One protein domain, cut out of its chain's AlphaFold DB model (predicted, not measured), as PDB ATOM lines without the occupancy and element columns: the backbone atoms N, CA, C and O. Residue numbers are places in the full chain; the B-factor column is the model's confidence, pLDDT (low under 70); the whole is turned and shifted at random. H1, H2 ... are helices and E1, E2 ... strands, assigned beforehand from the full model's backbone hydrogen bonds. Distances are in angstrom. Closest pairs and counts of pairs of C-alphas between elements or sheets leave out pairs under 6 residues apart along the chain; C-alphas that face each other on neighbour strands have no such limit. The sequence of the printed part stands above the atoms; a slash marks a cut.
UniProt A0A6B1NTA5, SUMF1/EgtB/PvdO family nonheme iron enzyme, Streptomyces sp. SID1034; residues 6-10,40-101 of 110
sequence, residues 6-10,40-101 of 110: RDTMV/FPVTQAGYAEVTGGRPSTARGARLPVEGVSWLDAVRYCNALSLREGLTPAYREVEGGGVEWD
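What this domain is: This is residues 6 to 10 and 40 to 101 of the 110 residues of the protein "SUMF1/EgtB/PvdO family nonheme iron enzyme" of Streptomyces sp. SID1034 (UniProt A0A6B1NTA5). Picture three parts in a row: a small two-stranded hairpin, E1 and E2, at one end, the longer helix H2 in the middle, and at the other end the short helix H1 with a long looping stretch, residues 52 to 69, that leads back to H2. H1 meets the side of H2 near its own last residues, at a steep angle of 71 degrees between their lines, and a separate short piece, residues 6 to 10, comes before a cut in the chain. The printed part has 67 residues, with two named helices and two named strands in the order H1, H2, E1, E2; the sheet, order E1 - E2, is antiparallel and the class is mixed, helices and strands, though under half of the residues are in named elements. The whole is only just compact, close to loose, with a radius of gyration of the C-alphas of 12.7 A and spans of 36 by 27 by 20 A.

Where its parts are: Begin at the sheet: find C-alpha 90 at (40.251, -21.055, 9.379), where E1, residues 90 to 93, begins and runs 9.6 A. E2, residues 97 to 100, runs 10.2 A and ends at C-alpha 100, at (37.325, -22.670, 6.621). Go back along the chain to C-alpha 70 at (47.432, -14.897, 1.978); from there H2, residues 70 to 83, runs 19.9 A. H1, residues 44 to 51, measures 10.4 A.

How they stand to each other: Look first at the hairpin of E1 and E2, antiparallel neighbours at 148 degrees between their directions. The C-alphas of Tyr 90 and Trp 100 face each other at 4.3 A; N 91 and O 99, at 2.8 A, and N 99 and O 91, at 2.9 A, are within hydrogen-bond range. From E1 turn to H2: the closest C-alphas are those of Asn 78 and Tyr 90, 6.6 A apart. H2 and E2 are only just apart, their closest C-alphas at 8.4 A. H2 touches H1, closest at the C-alphas of Val 50 and Leu 80, 6.2 A; their lines stand at 71 degrees, only just about perpendicular. H1 is apart from E1 and E2. In H1 and H2, every O i to N i+4 pair is within hydrogen-bond range.

The domain as a whole: The two C-alphas farthest apart are those of Gly 60 and Glu 94, at 36.7 A. Residues 11 to 39 are cut out, and C-alphas 10 and 40 are 9.7 A apart across the cut. The link from H1 to H2 is long, with 18 residues; H2 to E1 is short, with 6, and E1 to E2 is tight, with 3. The mean pLDDT of the printed part is 93.5; look for low confidence at residues 6 to 7, which are under 70.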
ATOM      1  N   ARG A   6      36.126  -3.959  15.456       62.50
ATOM      2  CA  ARG A   6      34.652  -4.013  15.486       62.50
ATOM      3  C   ARG A   6      33.973  -2.672  15.239       62.50
ATOM      4  O   ARG A   6      32.938  -2.660  14.579       62.50
ATOM      5  N   ASP A   7      34.553  -1.573  15.713       61.59
ATOM      6  CA  ASP A   7      33.962  -0.234  15.591       61.59
ATOM      7  C   ASP A   7      34.073   0.331  14.164       61.59
ATOM      8  O   ASP A   7      33.437   1.330  13.842       61.59
ATOM      9  N   THR A   8      34.850  -0.320  13.287       86.19
ATOM     10  CA  THR A   8      35.039   0.063  11.873       86.19
ATOM     11  C   THR A   8      34.415  -0.919  10.876       86.19
ATOM     12  O   THR A   8      34.736  -0.896   9.687       86.19
ATOM     13  N   MET A   9      33.542  -1.812  11.344       93.25
ATOM     14  CA  MET A   9      32.817  -2.753  10.491       93.25
ATOM     15  C   MET A   9      31.461  -2.166  10.081       93.25
ATOM     16  O   MET A   9      30.707  -1.690  10.926       93.25
ATOM     17  N   VAL A  10      31.114  -2.260   8.797       96.25
ATOM     18  CA  VAL A  10      29.807  -1.859   8.262       96.25
ATOM     19  C   VAL A  10      28.900  -3.069   8.052       96.25
ATOM     20  O   VAL A  10      29.349  -4.112   7.571       96.25
ATOM     21  N   PHE A  40      37.522   0.079   6.079       93.56
ATOM     22  CA  PHE A  40      38.866   0.384   5.611       93.56
ATOM     23  C   PHE A  40      39.729  -0.879   5.533       93.56
ATOM     24  O   PHE A  40      39.528  -1.821   6.306       93.56
ATOM     25  N   PRO A  41      40.749  -0.899   4.655       94.94
ATOM     26  CA  PRO A  41      41.790  -1.914   4.716       94.94
ATOM     27  C   PRO A  41      42.442  -1.966   6.100       94.94
ATOM     28  O   PRO A  41      42.623  -0.933   6.753       94.94
ATOM     29  N   VAL A  42      42.867  -3.162   6.512       95.19
ATOM     30  CA  VAL A  42      43.613  -3.353   7.762       95.19
ATOM     31  C   VAL A  42      44.833  -2.433   7.766       95.19
ATOM     32  O   VAL A  42      45.642  -2.443   6.838       95.19
ATOM     33  N   THR A  43      44.959  -1.615   8.808       95.69
ATOM     34  CA  THR A  43      46.054  -0.649   8.923       95.69
ATOM     35  C   THR A  43      47.322  -1.297   9.471       95.69
ATOM     36  O   THR A  43      47.269  -2.312  10.165       95.69
ATOM     37  N   GLN A  44      48.481  -0.682   9.221       96.31
ATOM     38  CA  GLN A  44      49.758  -1.138   9.781       96.31
ATOM     39  C   GLN A  44      49.737  -1.196  11.314       96.31
ATOM     40  O   GLN A  44      50.342  -2.094  11.898       96.31
ATOM     41  N   ALA A  45      49.056  -0.250  11.972       94.88
ATOM     42  CA  ALA A  45      48.904  -0.259  13.424       94.88
ATOM     43  C   ALA A  45      48.033  -1.429  13.899       94.88
ATOM     44  O   ALA A  45      48.488  -2.185  14.751       94.88
ATOM     45  N   GLY A  46      46.848  -1.621  13.308       94.12
ATOM     46  CA  GLY A  46      45.949  -2.717  13.687       94.12
ATOM     47  C   GLY A  46      46.574  -4.093  13.446       94.12
ATOM     48  O   GLY A  46      46.528  -4.962  14.312       94.12
ATOM     49  N   TYR A  47      47.268  -4.269  12.317       95.94
ATOM     50  CA  TYR A  47      47.998  -5.506  12.040       95.94
ATOM     51  C   TYR A  47      49.078  -5.793  13.091       95.94
ATOM     52  O   TYR A  47      49.172  -6.914  13.598       95.94
ATOM     53  N   ALA A  48      49.877  -4.783  13.450       95.62
ATOM     54  CA  ALA A  48      50.926  -4.918  14.457       95.62
ATOM     55  C   ALA A  48      50.369  -5.170  15.863       95.62
ATOM     56  O   ALA A  48      51.000  -5.860  16.654       95.62
ATOM     57  N   GLU A  49      49.195  -4.635  16.182       95.06
ATOM     58  CA  GLU A  49      48.543  -4.838  17.475       95.06
ATOM     59  C   GLU A  49      48.038  -6.277  17.655       95.06
ATOM     60  O   GLU A  49      48.051  -6.808  18.763       95.06
ATOM     61  N   VAL A  50      47.610  -6.922  16.567       95.56
ATOM     62  CA  VAL A  50      47.135  -8.314  16.587       95.56
ATOM     63  C   VAL A  50      48.289  -9.312  16.462       95.56
ATOM     64  O   VAL A  50      48.276 -10.348  17.118       95.56
ATOM     65  N   THR A  51      49.285  -9.025  15.618       94.88
ATOM     66  CA  THR A  51      50.323 -10.007  15.232       94.88
ATOM     67  C   THR A  51      51.719  -9.700  15.769       94.88
ATOM     68  O   THR A  51      52.610 -10.539  15.678       94.88
ATOM     69  N   GLY A  52      51.960  -8.480  16.255       94.25
ATOM     70  CA  GLY A  52      53.298  -7.962  16.568       94.25
ATOM     71  C   GLY A  52      54.146  -7.588  15.341       94.25
ATOM     72  O   GLY A  52      55.203  -6.976  15.491       94.25
ATOM     73  N   GLY A  53      53.706  -7.925  14.123       93.31
ATOM     74  CA  GLY A  53      54.471  -7.749  12.889       93.31
ATOM     75  C   GLY A  53      54.271  -6.393  12.205       93.31
ATOM     76  O   GLY A  53      53.214  -5.775  12.289       93.31
ATOM     77  N   ARG A  54      55.293  -5.939  11.467       94.44
ATOM     78  CA  ARG A  54      55.234  -4.749  10.594       94.44
ATOM     79  C   ARG A  54      55.845  -5.056   9.219       94.44
ATOM     80  O   ARG A  54      56.956  -4.600   8.948       94.44
ATOM     81  N   PRO A  55      55.158  -5.854   8.380       95.19
ATOM     82  CA  PRO A  55      55.720  -6.376   7.130       95.19
ATOM     83  C   PRO A  55      55.840  -5.326   6.023       95.19
ATOM     84  O   PRO A  55      56.627  -5.494   5.098       95.19
ATOM     85  N   SER A  56      55.080  -4.235   6.127       95.56
ATOM     86  CA  SER A  56      55.041  -3.193   5.106       95.56
ATOM     87  C   SER A  56      56.412  -2.554   4.899       95.56
ATOM     88  O   SER A  56      57.191  -2.415   5.836       95.56
ATOM     89  N   THR A  57      56.704  -2.130   3.679       95.56
ATOM     90  CA  THR A  57      57.838  -1.291   3.288       95.56
ATOM     91  C   THR A  57      57.574   0.176   3.633       95.56
ATOM     92  O   THR A  57      58.415   0.831   4.251       95.56
ATOM     93  N   ALA A  58      56.387   0.697   3.301       93.94
ATOM     94  CA  ALA A  58      55.999   2.056   3.681       93.94
ATOM     95  C   ALA A  58      55.736   2.142   5.195       93.94
ATOM     96  O   ALA A  58      55.320   1.164   5.818       93.94
ATOM     97  N   ARG A  59      55.969   3.306   5.813       94.69
ATOM     98  CA  ARG A  59      55.769   3.510   7.258       94.69
ATOM     99  C   ARG A  59      54.657   4.519   7.512       94.69
ATOM    100  O   ARG A  59      54.792   5.691   7.177       94.69
ATOM    101  N   GLY A  60      53.591   4.072   8.165       94.12
ATOM    102  CA  GLY A  60      52.532   4.951   8.645       94.12
ATOM    103  C   GLY A  60      51.434   4.171   9.351       94.12
ATOM    104  O   GLY A  60      50.834   3.279   8.769       94.12
ATOM    105  N   ALA A  61      51.135   4.536  10.600       93.19
ATOM    106  CA  ALA A  61      50.198   3.800  11.455       93.19
ATOM    107  C   ALA A  61      48.807   3.598  10.825       93.19
ATOM    108  O   ALA A  61      48.218   2.536  10.981       93.19
ATOM    109  N   ARG A  62      48.309   4.607  10.096       94.44
ATOM    110  CA  ARG A  62      46.996   4.591   9.426       94.44
ATOM    111  C   ARG A  62      47.049   4.164   7.956       94.44
ATOM    112  O   ARG A  62      46.022   4.190   7.291       94.44
ATOM    113  N   LEU A  63      48.227   3.835   7.429       95.81
ATOM    114  CA  LEU A  63      48.330   3.294   6.076       95.81
ATOM    115  C   LEU A  63      47.855   1.837   6.074       95.81
ATOM    116  O   LEU A  63      47.994   1.170   7.104       95.81
ATOM    117  N   PRO A  64      47.347   1.325   4.942       96.56
ATOM    118  CA  PRO A  64      47.102  -0.100   4.780       96.56
ATOM    119  C   PRO A  64      48.371  -0.910   5.046       96.56
ATOM    120  O   PRO A  64      49.479  -0.492   4.690       96.56
ATOM    121  N   VAL A  65      48.204  -2.075   5.663       97.38
ATOM    122  CA  VAL A  65      49.272  -3.066   5.717       97.38
ATOM    123  C   VAL A  65      49.452  -3.687   4.330       97.38
ATOM    124  O   VAL A  65      48.501  -4.111   3.679       97.38
ATOM    125  N   GLU A  66      50.694  -3.720   3.869       97.06
ATOM    126  CA  GLU A  66      51.145  -4.449   2.682       97.06
ATOM    127  C   GLU A  66      52.323  -5.370   3.026       97.06
ATOM    128  O   GLU A  66      52.804  -5.358   4.166       97.06
ATOM    129  N   GLY A  67      52.729  -6.213   2.070       96.25
ATOM    130  CA  GLY A  67      53.743  -7.251   2.280       96.25
ATOM    131  C   GLY A  67      53.217  -8.478   3.034       96.25
ATOM    132  O   GLY A  67      53.997  -9.224   3.615       96.25
ATOM    133  N   VAL A  68      51.895  -8.668   3.057       96.81
ATOM    134  CA  VAL A  68      51.202  -9.741   3.783       96.81
ATOM    135  C   VAL A  68      50.844 -10.851   2.798       96.81
ATOM    136  O   VAL A  68      50.181 -10.595   1.791       96.81
ATOM    137  N   SER A  69      51.286 -12.080   3.069       95.94
ATOM    138  CA  SER A  69      50.868 -13.236   2.273       95.94
ATOM    139  C   SER A  69      49.415 -13.611   2.575       95.94
ATOM    140  O   SER A  69      48.855 -13.233   3.602       95.94
ATOM    141  N   TRP A  70      48.788 -14.408   1.708       95.69
ATOM    142  CA  TRP A  70      47.432 -14.897   1.978       95.69
ATOM    143  C   TRP A  70      47.351 -15.685   3.298       95.69
ATOM    144  O   TRP A  70      46.417 -15.495   4.073       95.69
ATOM    145  N   LEU A  71      48.366 -16.506   3.594       95.44
ATOM    146  CA  LEU A  71      48.431 -17.277   4.837       95.44
ATOM    147  C   LEU A  71      48.578 -16.368   6.067       95.44
ATOM    148  O   LEU A  71      47.953 -16.615   7.096       95.44
ATOM    149  N   ASP A  72      49.347 -15.286   5.958       96.25
ATOM    150  CA  ASP A  72      49.458 -14.293   7.030       96.25
ATOM    151  C   ASP A  72      48.128 -13.566   7.265       96.25
ATOM    152  O   ASP A  72      47.744 -13.334   8.410       96.25
ATOM    153  N   ALA A  73      47.379 -13.263   6.200       96.81
ATOM    154  CA  ALA A  73      46.056 -12.654   6.310       96.81
ATOM    155  C   ALA A  73      45.041 -13.595   6.985       96.81
ATOM    156  O   ALA A  73      44.268 -13.164   7.842       96.81
ATOM    157  N   VAL A  74      45.079 -14.891   6.659       96.50
ATOM    158  CA  VAL A  74      44.298 -15.945   7.330       96.50
ATOM    159  C   VAL A  74      44.628 -16.017   8.822       96.50
ATOM    160  O   VAL A  74      43.730 -16.001   9.668       96.50
ATOM    161  N   ARG A  75      45.922 -16.041   9.161       96.25
ATOM    162  CA  ARG A  75      46.394 -16.075  10.552       96.25
ATOM    163  C   ARG A  75      46.004 -14.817  11.316       96.25
ATOM    164  O   ARG A  75      45.578 -14.926  12.463       96.25
ATOM    165  N   TYR A  76      46.080 -13.649  10.680       97.06
ATOM    166  CA  TYR A  76      45.589 -12.391  11.239       97.06
ATOM    167  C   TYR A  76      44.095 -12.469  11.569       97.06
ATOM    168  O   TYR A  76      43.709 -12.115  12.679       97.06
ATOM    169  N   CYS A  77      43.267 -12.977  10.649       97.00
ATOM    170  CA  CYS A  77      41.829 -13.129  10.883       97.00
ATOM    171  C   CYS A  77      41.553 -14.019  12.102       97.00
ATOM    172  O   CYS A  77      40.811 -13.624  12.996       97.00
ATOM    173  N   ASN A  78      42.204 -15.182  12.188       97.56
ATOM    174  CA  ASN A  78      42.062 -16.078  13.336       97.56
ATOM    175  C   ASN A  78      42.551 -15.445  14.647       97.56
ATOM    176  O   ASN A  78      41.878 -15.564  15.669       97.56
ATOM    177  N   ALA A  79      43.697 -14.760  14.629       97.19
ATOM    178  CA  ALA A  79      44.237 -14.088  15.806       97.19
ATOM    179  C   ALA A  79      43.309 -12.965  16.294       97.19
ATOM    180  O   ALA A  79      43.070 -12.846  17.494       97.19
ATOM    181  N   LEU A  80      42.736 -12.186  15.372       96.25
ATOM    182  CA  LEU A  80      41.752 -11.159  15.698       96.25
ATOM    183  C   LEU A  80      40.467 -11.775  16.272       96.25
ATOM    184  O   LEU A  80      39.974 -11.290  17.287       96.25
ATOM    185  N   SER A  81      39.966 -12.868  15.686       96.38
ATOM    186  CA  SER A  81      38.808 -13.606  16.214       96.38
ATOM    187  C   SER A  81      39.038 -14.042  17.656       96.38
ATOM    188  O   SER A  81      38.240 -13.710  18.528       96.38
ATOM    189  N   LEU A  82      40.172 -14.694  17.933       96.50
ATOM    190  CA  LEU A  82      40.534 -15.126  19.285       96.50
ATOM    191  C   LEU A  82      40.635 -13.949  20.259       96.50
ATOM    192  O   LEU A  82      40.132 -14.033  21.378       96.50
ATOM    193  N   ARG A  83      41.252 -12.841  19.831       95.12
ATOM    194  CA  ARG A  83      41.404 -11.630  20.649       95.12
ATOM    195  C   ARG A  83      40.061 -11.039  21.072       95.12
ATOM    196  O   ARG A  83      39.964 -10.450  22.142       95.12
ATOM    197  N   GLU A  84      39.036 -11.199  20.244       94.38
ATOM    198  CA  GLU A  84      37.692 -10.680  20.495       94.38
ATOM    199  C   GLU A  84      36.692 -11.753  20.960       94.38
ATOM    200  O   GLU A  84      35.485 -11.497  21.006       94.38
ATOM    201  N   GLY A  85      37.182 -12.945  21.315       96.06
ATOM    202  CA  GLY A  85      36.370 -14.040  21.846       96.06
ATOM    203  C   GLY A  85      35.448 -14.715  20.824       96.06
ATOM    204  O   GLY A  85      34.444 -15.294  21.225       96.06
ATOM    205  N   LEU A  86      35.764 -14.622  19.531       95.81
ATOM    206  CA  LEU A  86      35.062 -15.298  18.436       95.81
ATOM    207  C   LEU A  86      35.736 -16.628  18.083       95.81
ATOM    208  O   LEU A  86      36.917 -16.853  18.368       95.81
ATOM    209  N   THR A  87      34.998 -17.486  17.387       97.50
ATOM    210  CA  THR A  87      35.522 -18.752  16.868       97.50
ATOM    211  C   THR A  87      36.457 -18.476  15.686       97.50
ATOM    212  O   THR A  87      36.089 -17.730  14.787       97.50
ATOM    213  N   PRO A  88      37.675 -19.039  15.617       97.25
ATOM    214  CA  PRO A  88      38.504 -18.944  14.413       97.25
ATOM    215  C   PRO A  88      37.768 -19.477  13.175       97.25
ATOM    216  O   PRO A  88      37.106 -20.510  13.249       97.25
ATOM    217  N   ALA A  89      37.871 -18.785  12.039       97.44
ATOM    218  CA  ALA A  89      37.202 -19.207  10.807       97.44
ATOM    219  C   ALA A  89      38.024 -20.225  10.016       97.44
ATOM    220  O   ALA A  89      37.455 -21.026   9.285       97.44
ATOM    221  N   TYR A  90      39.351 -20.208  10.156       97.25
ATOM    222  CA  TYR A  90      40.251 -21.055   9.379       97.25
ATOM    223  C   TYR A  90      40.905 -22.148  10.224       97.25
ATOM    224  O   TYR A  90      41.269 -21.920  11.380       97.25
ATOM    225  N   ARG A  91      41.154 -23.307   9.611       94.62
ATOM    226  CA  ARG A  91      41.951 -24.409  10.156       94.62
ATOM    227  C   ARG A  91      43.057 -24.773   9.167       94.62
ATOM    228  O   ARG A  91      42.785 -25.052   8.004       94.62
ATOM    229  N   GLU A  92      44.303 -24.775   9.635       90.25
ATOM    230  CA  GLU A  92      45.425 -25.322   8.862       90.25
ATOM    231  C   GLU A  92      45.338 -26.858   8.879       90.25
ATOM    232  O   GLU A  92      45.126 -27.455   9.938       90.25
ATOM    233  N   VAL A  93      45.472 -27.491   7.711       89.38
ATOM    234  CA  VAL A  93      45.425 -28.954   7.555       89.38
ATOM    235  C   VAL A  93      46.787 -29.513   7.147       89.38
ATOM    236  O   VAL A  93      47.638 -28.802   6.600       89.38
ATOM    237  N   GLU A  94      47.008 -30.804   7.411       84.69
ATOM    238  CA  GLU A  94      48.222 -31.491   6.957       84.69
ATOM    239  C   GLU A  94      48.418 -31.326   5.443       84.69
ATOM    240  O   GLU A  94      47.473 -31.363   4.658       84.69
ATOM    241  N   GLY A  95      49.669 -31.117   5.029       81.12
ATOM    242  CA  GLY A  95      50.008 -30.816   3.634       81.12
ATOM    243  C   GLY A  95      49.953 -29.329   3.265       81.12
ATOM    244  O   GLY A  95      50.185 -28.994   2.108       81.12
ATOM    245  N   GLY A  96      49.700 -28.431   4.227       79.94
ATOM    246  CA  GLY A  96      49.792 -26.978   4.029       79.94
ATOM    247  C   GLY A  96      48.543 -26.338   3.418       79.94
ATOM    248  O   GLY A  96      48.601 -25.199   2.955       79.94
ATOM    249  N   GLY A  97      47.423 -27.063   3.404       88.69
ATOM    250  CA  GLY A  97      46.121 -26.518   3.035       88.69
ATOM    251  C   GLY A  97      45.501 -25.686   4.160       88.69
ATOM    252  O   GLY A  97      45.889 -25.781   5.326       88.69
ATOM    253  N   VAL A  98      44.491 -24.897   3.803       93.38
ATOM    254  CA  VAL A  98      43.654 -24.162   4.753       93.38
ATOM    255  C   VAL A  98      42.198 -24.432   4.408       93.38
ATOM    256  O   VAL A  98      41.764 -24.176   3.286       93.38
ATOM    257  N   GLU A  99      41.453 -24.927   5.387       93.69
ATOM    258  CA  GLU A  99      40.000 -25.069   5.327       93.69
ATOM    259  C   GLU A  99      39.354 -23.940   6.129       93.69
ATOM    260  O   GLU A  99      39.961 -23.416   7.067       93.69
ATOM    261  N   TRP A 100      38.126 -23.557   5.779       93.31
ATOM    262  CA  TRP A 100      37.325 -22.670   6.621       93.31
ATOM    263  C   TRP A 100      36.069 -23.366   7.134       93.31
ATOM    264  O   TRP A 100      35.577 -24.312   6.518       93.31
ATOM    265  N   ASP A 101      35.542 -22.860   8.240       92.19
ATOM    266  CA  ASP A 101      34.241 -23.216   8.797       92.19
ATOM    267  C   ASP A 101      33.226 -22.118   8.434       92.19
ATOM    268  O   ASP A 101      33.382 -20.959   8.823       92.19
TER     269      ASP A 101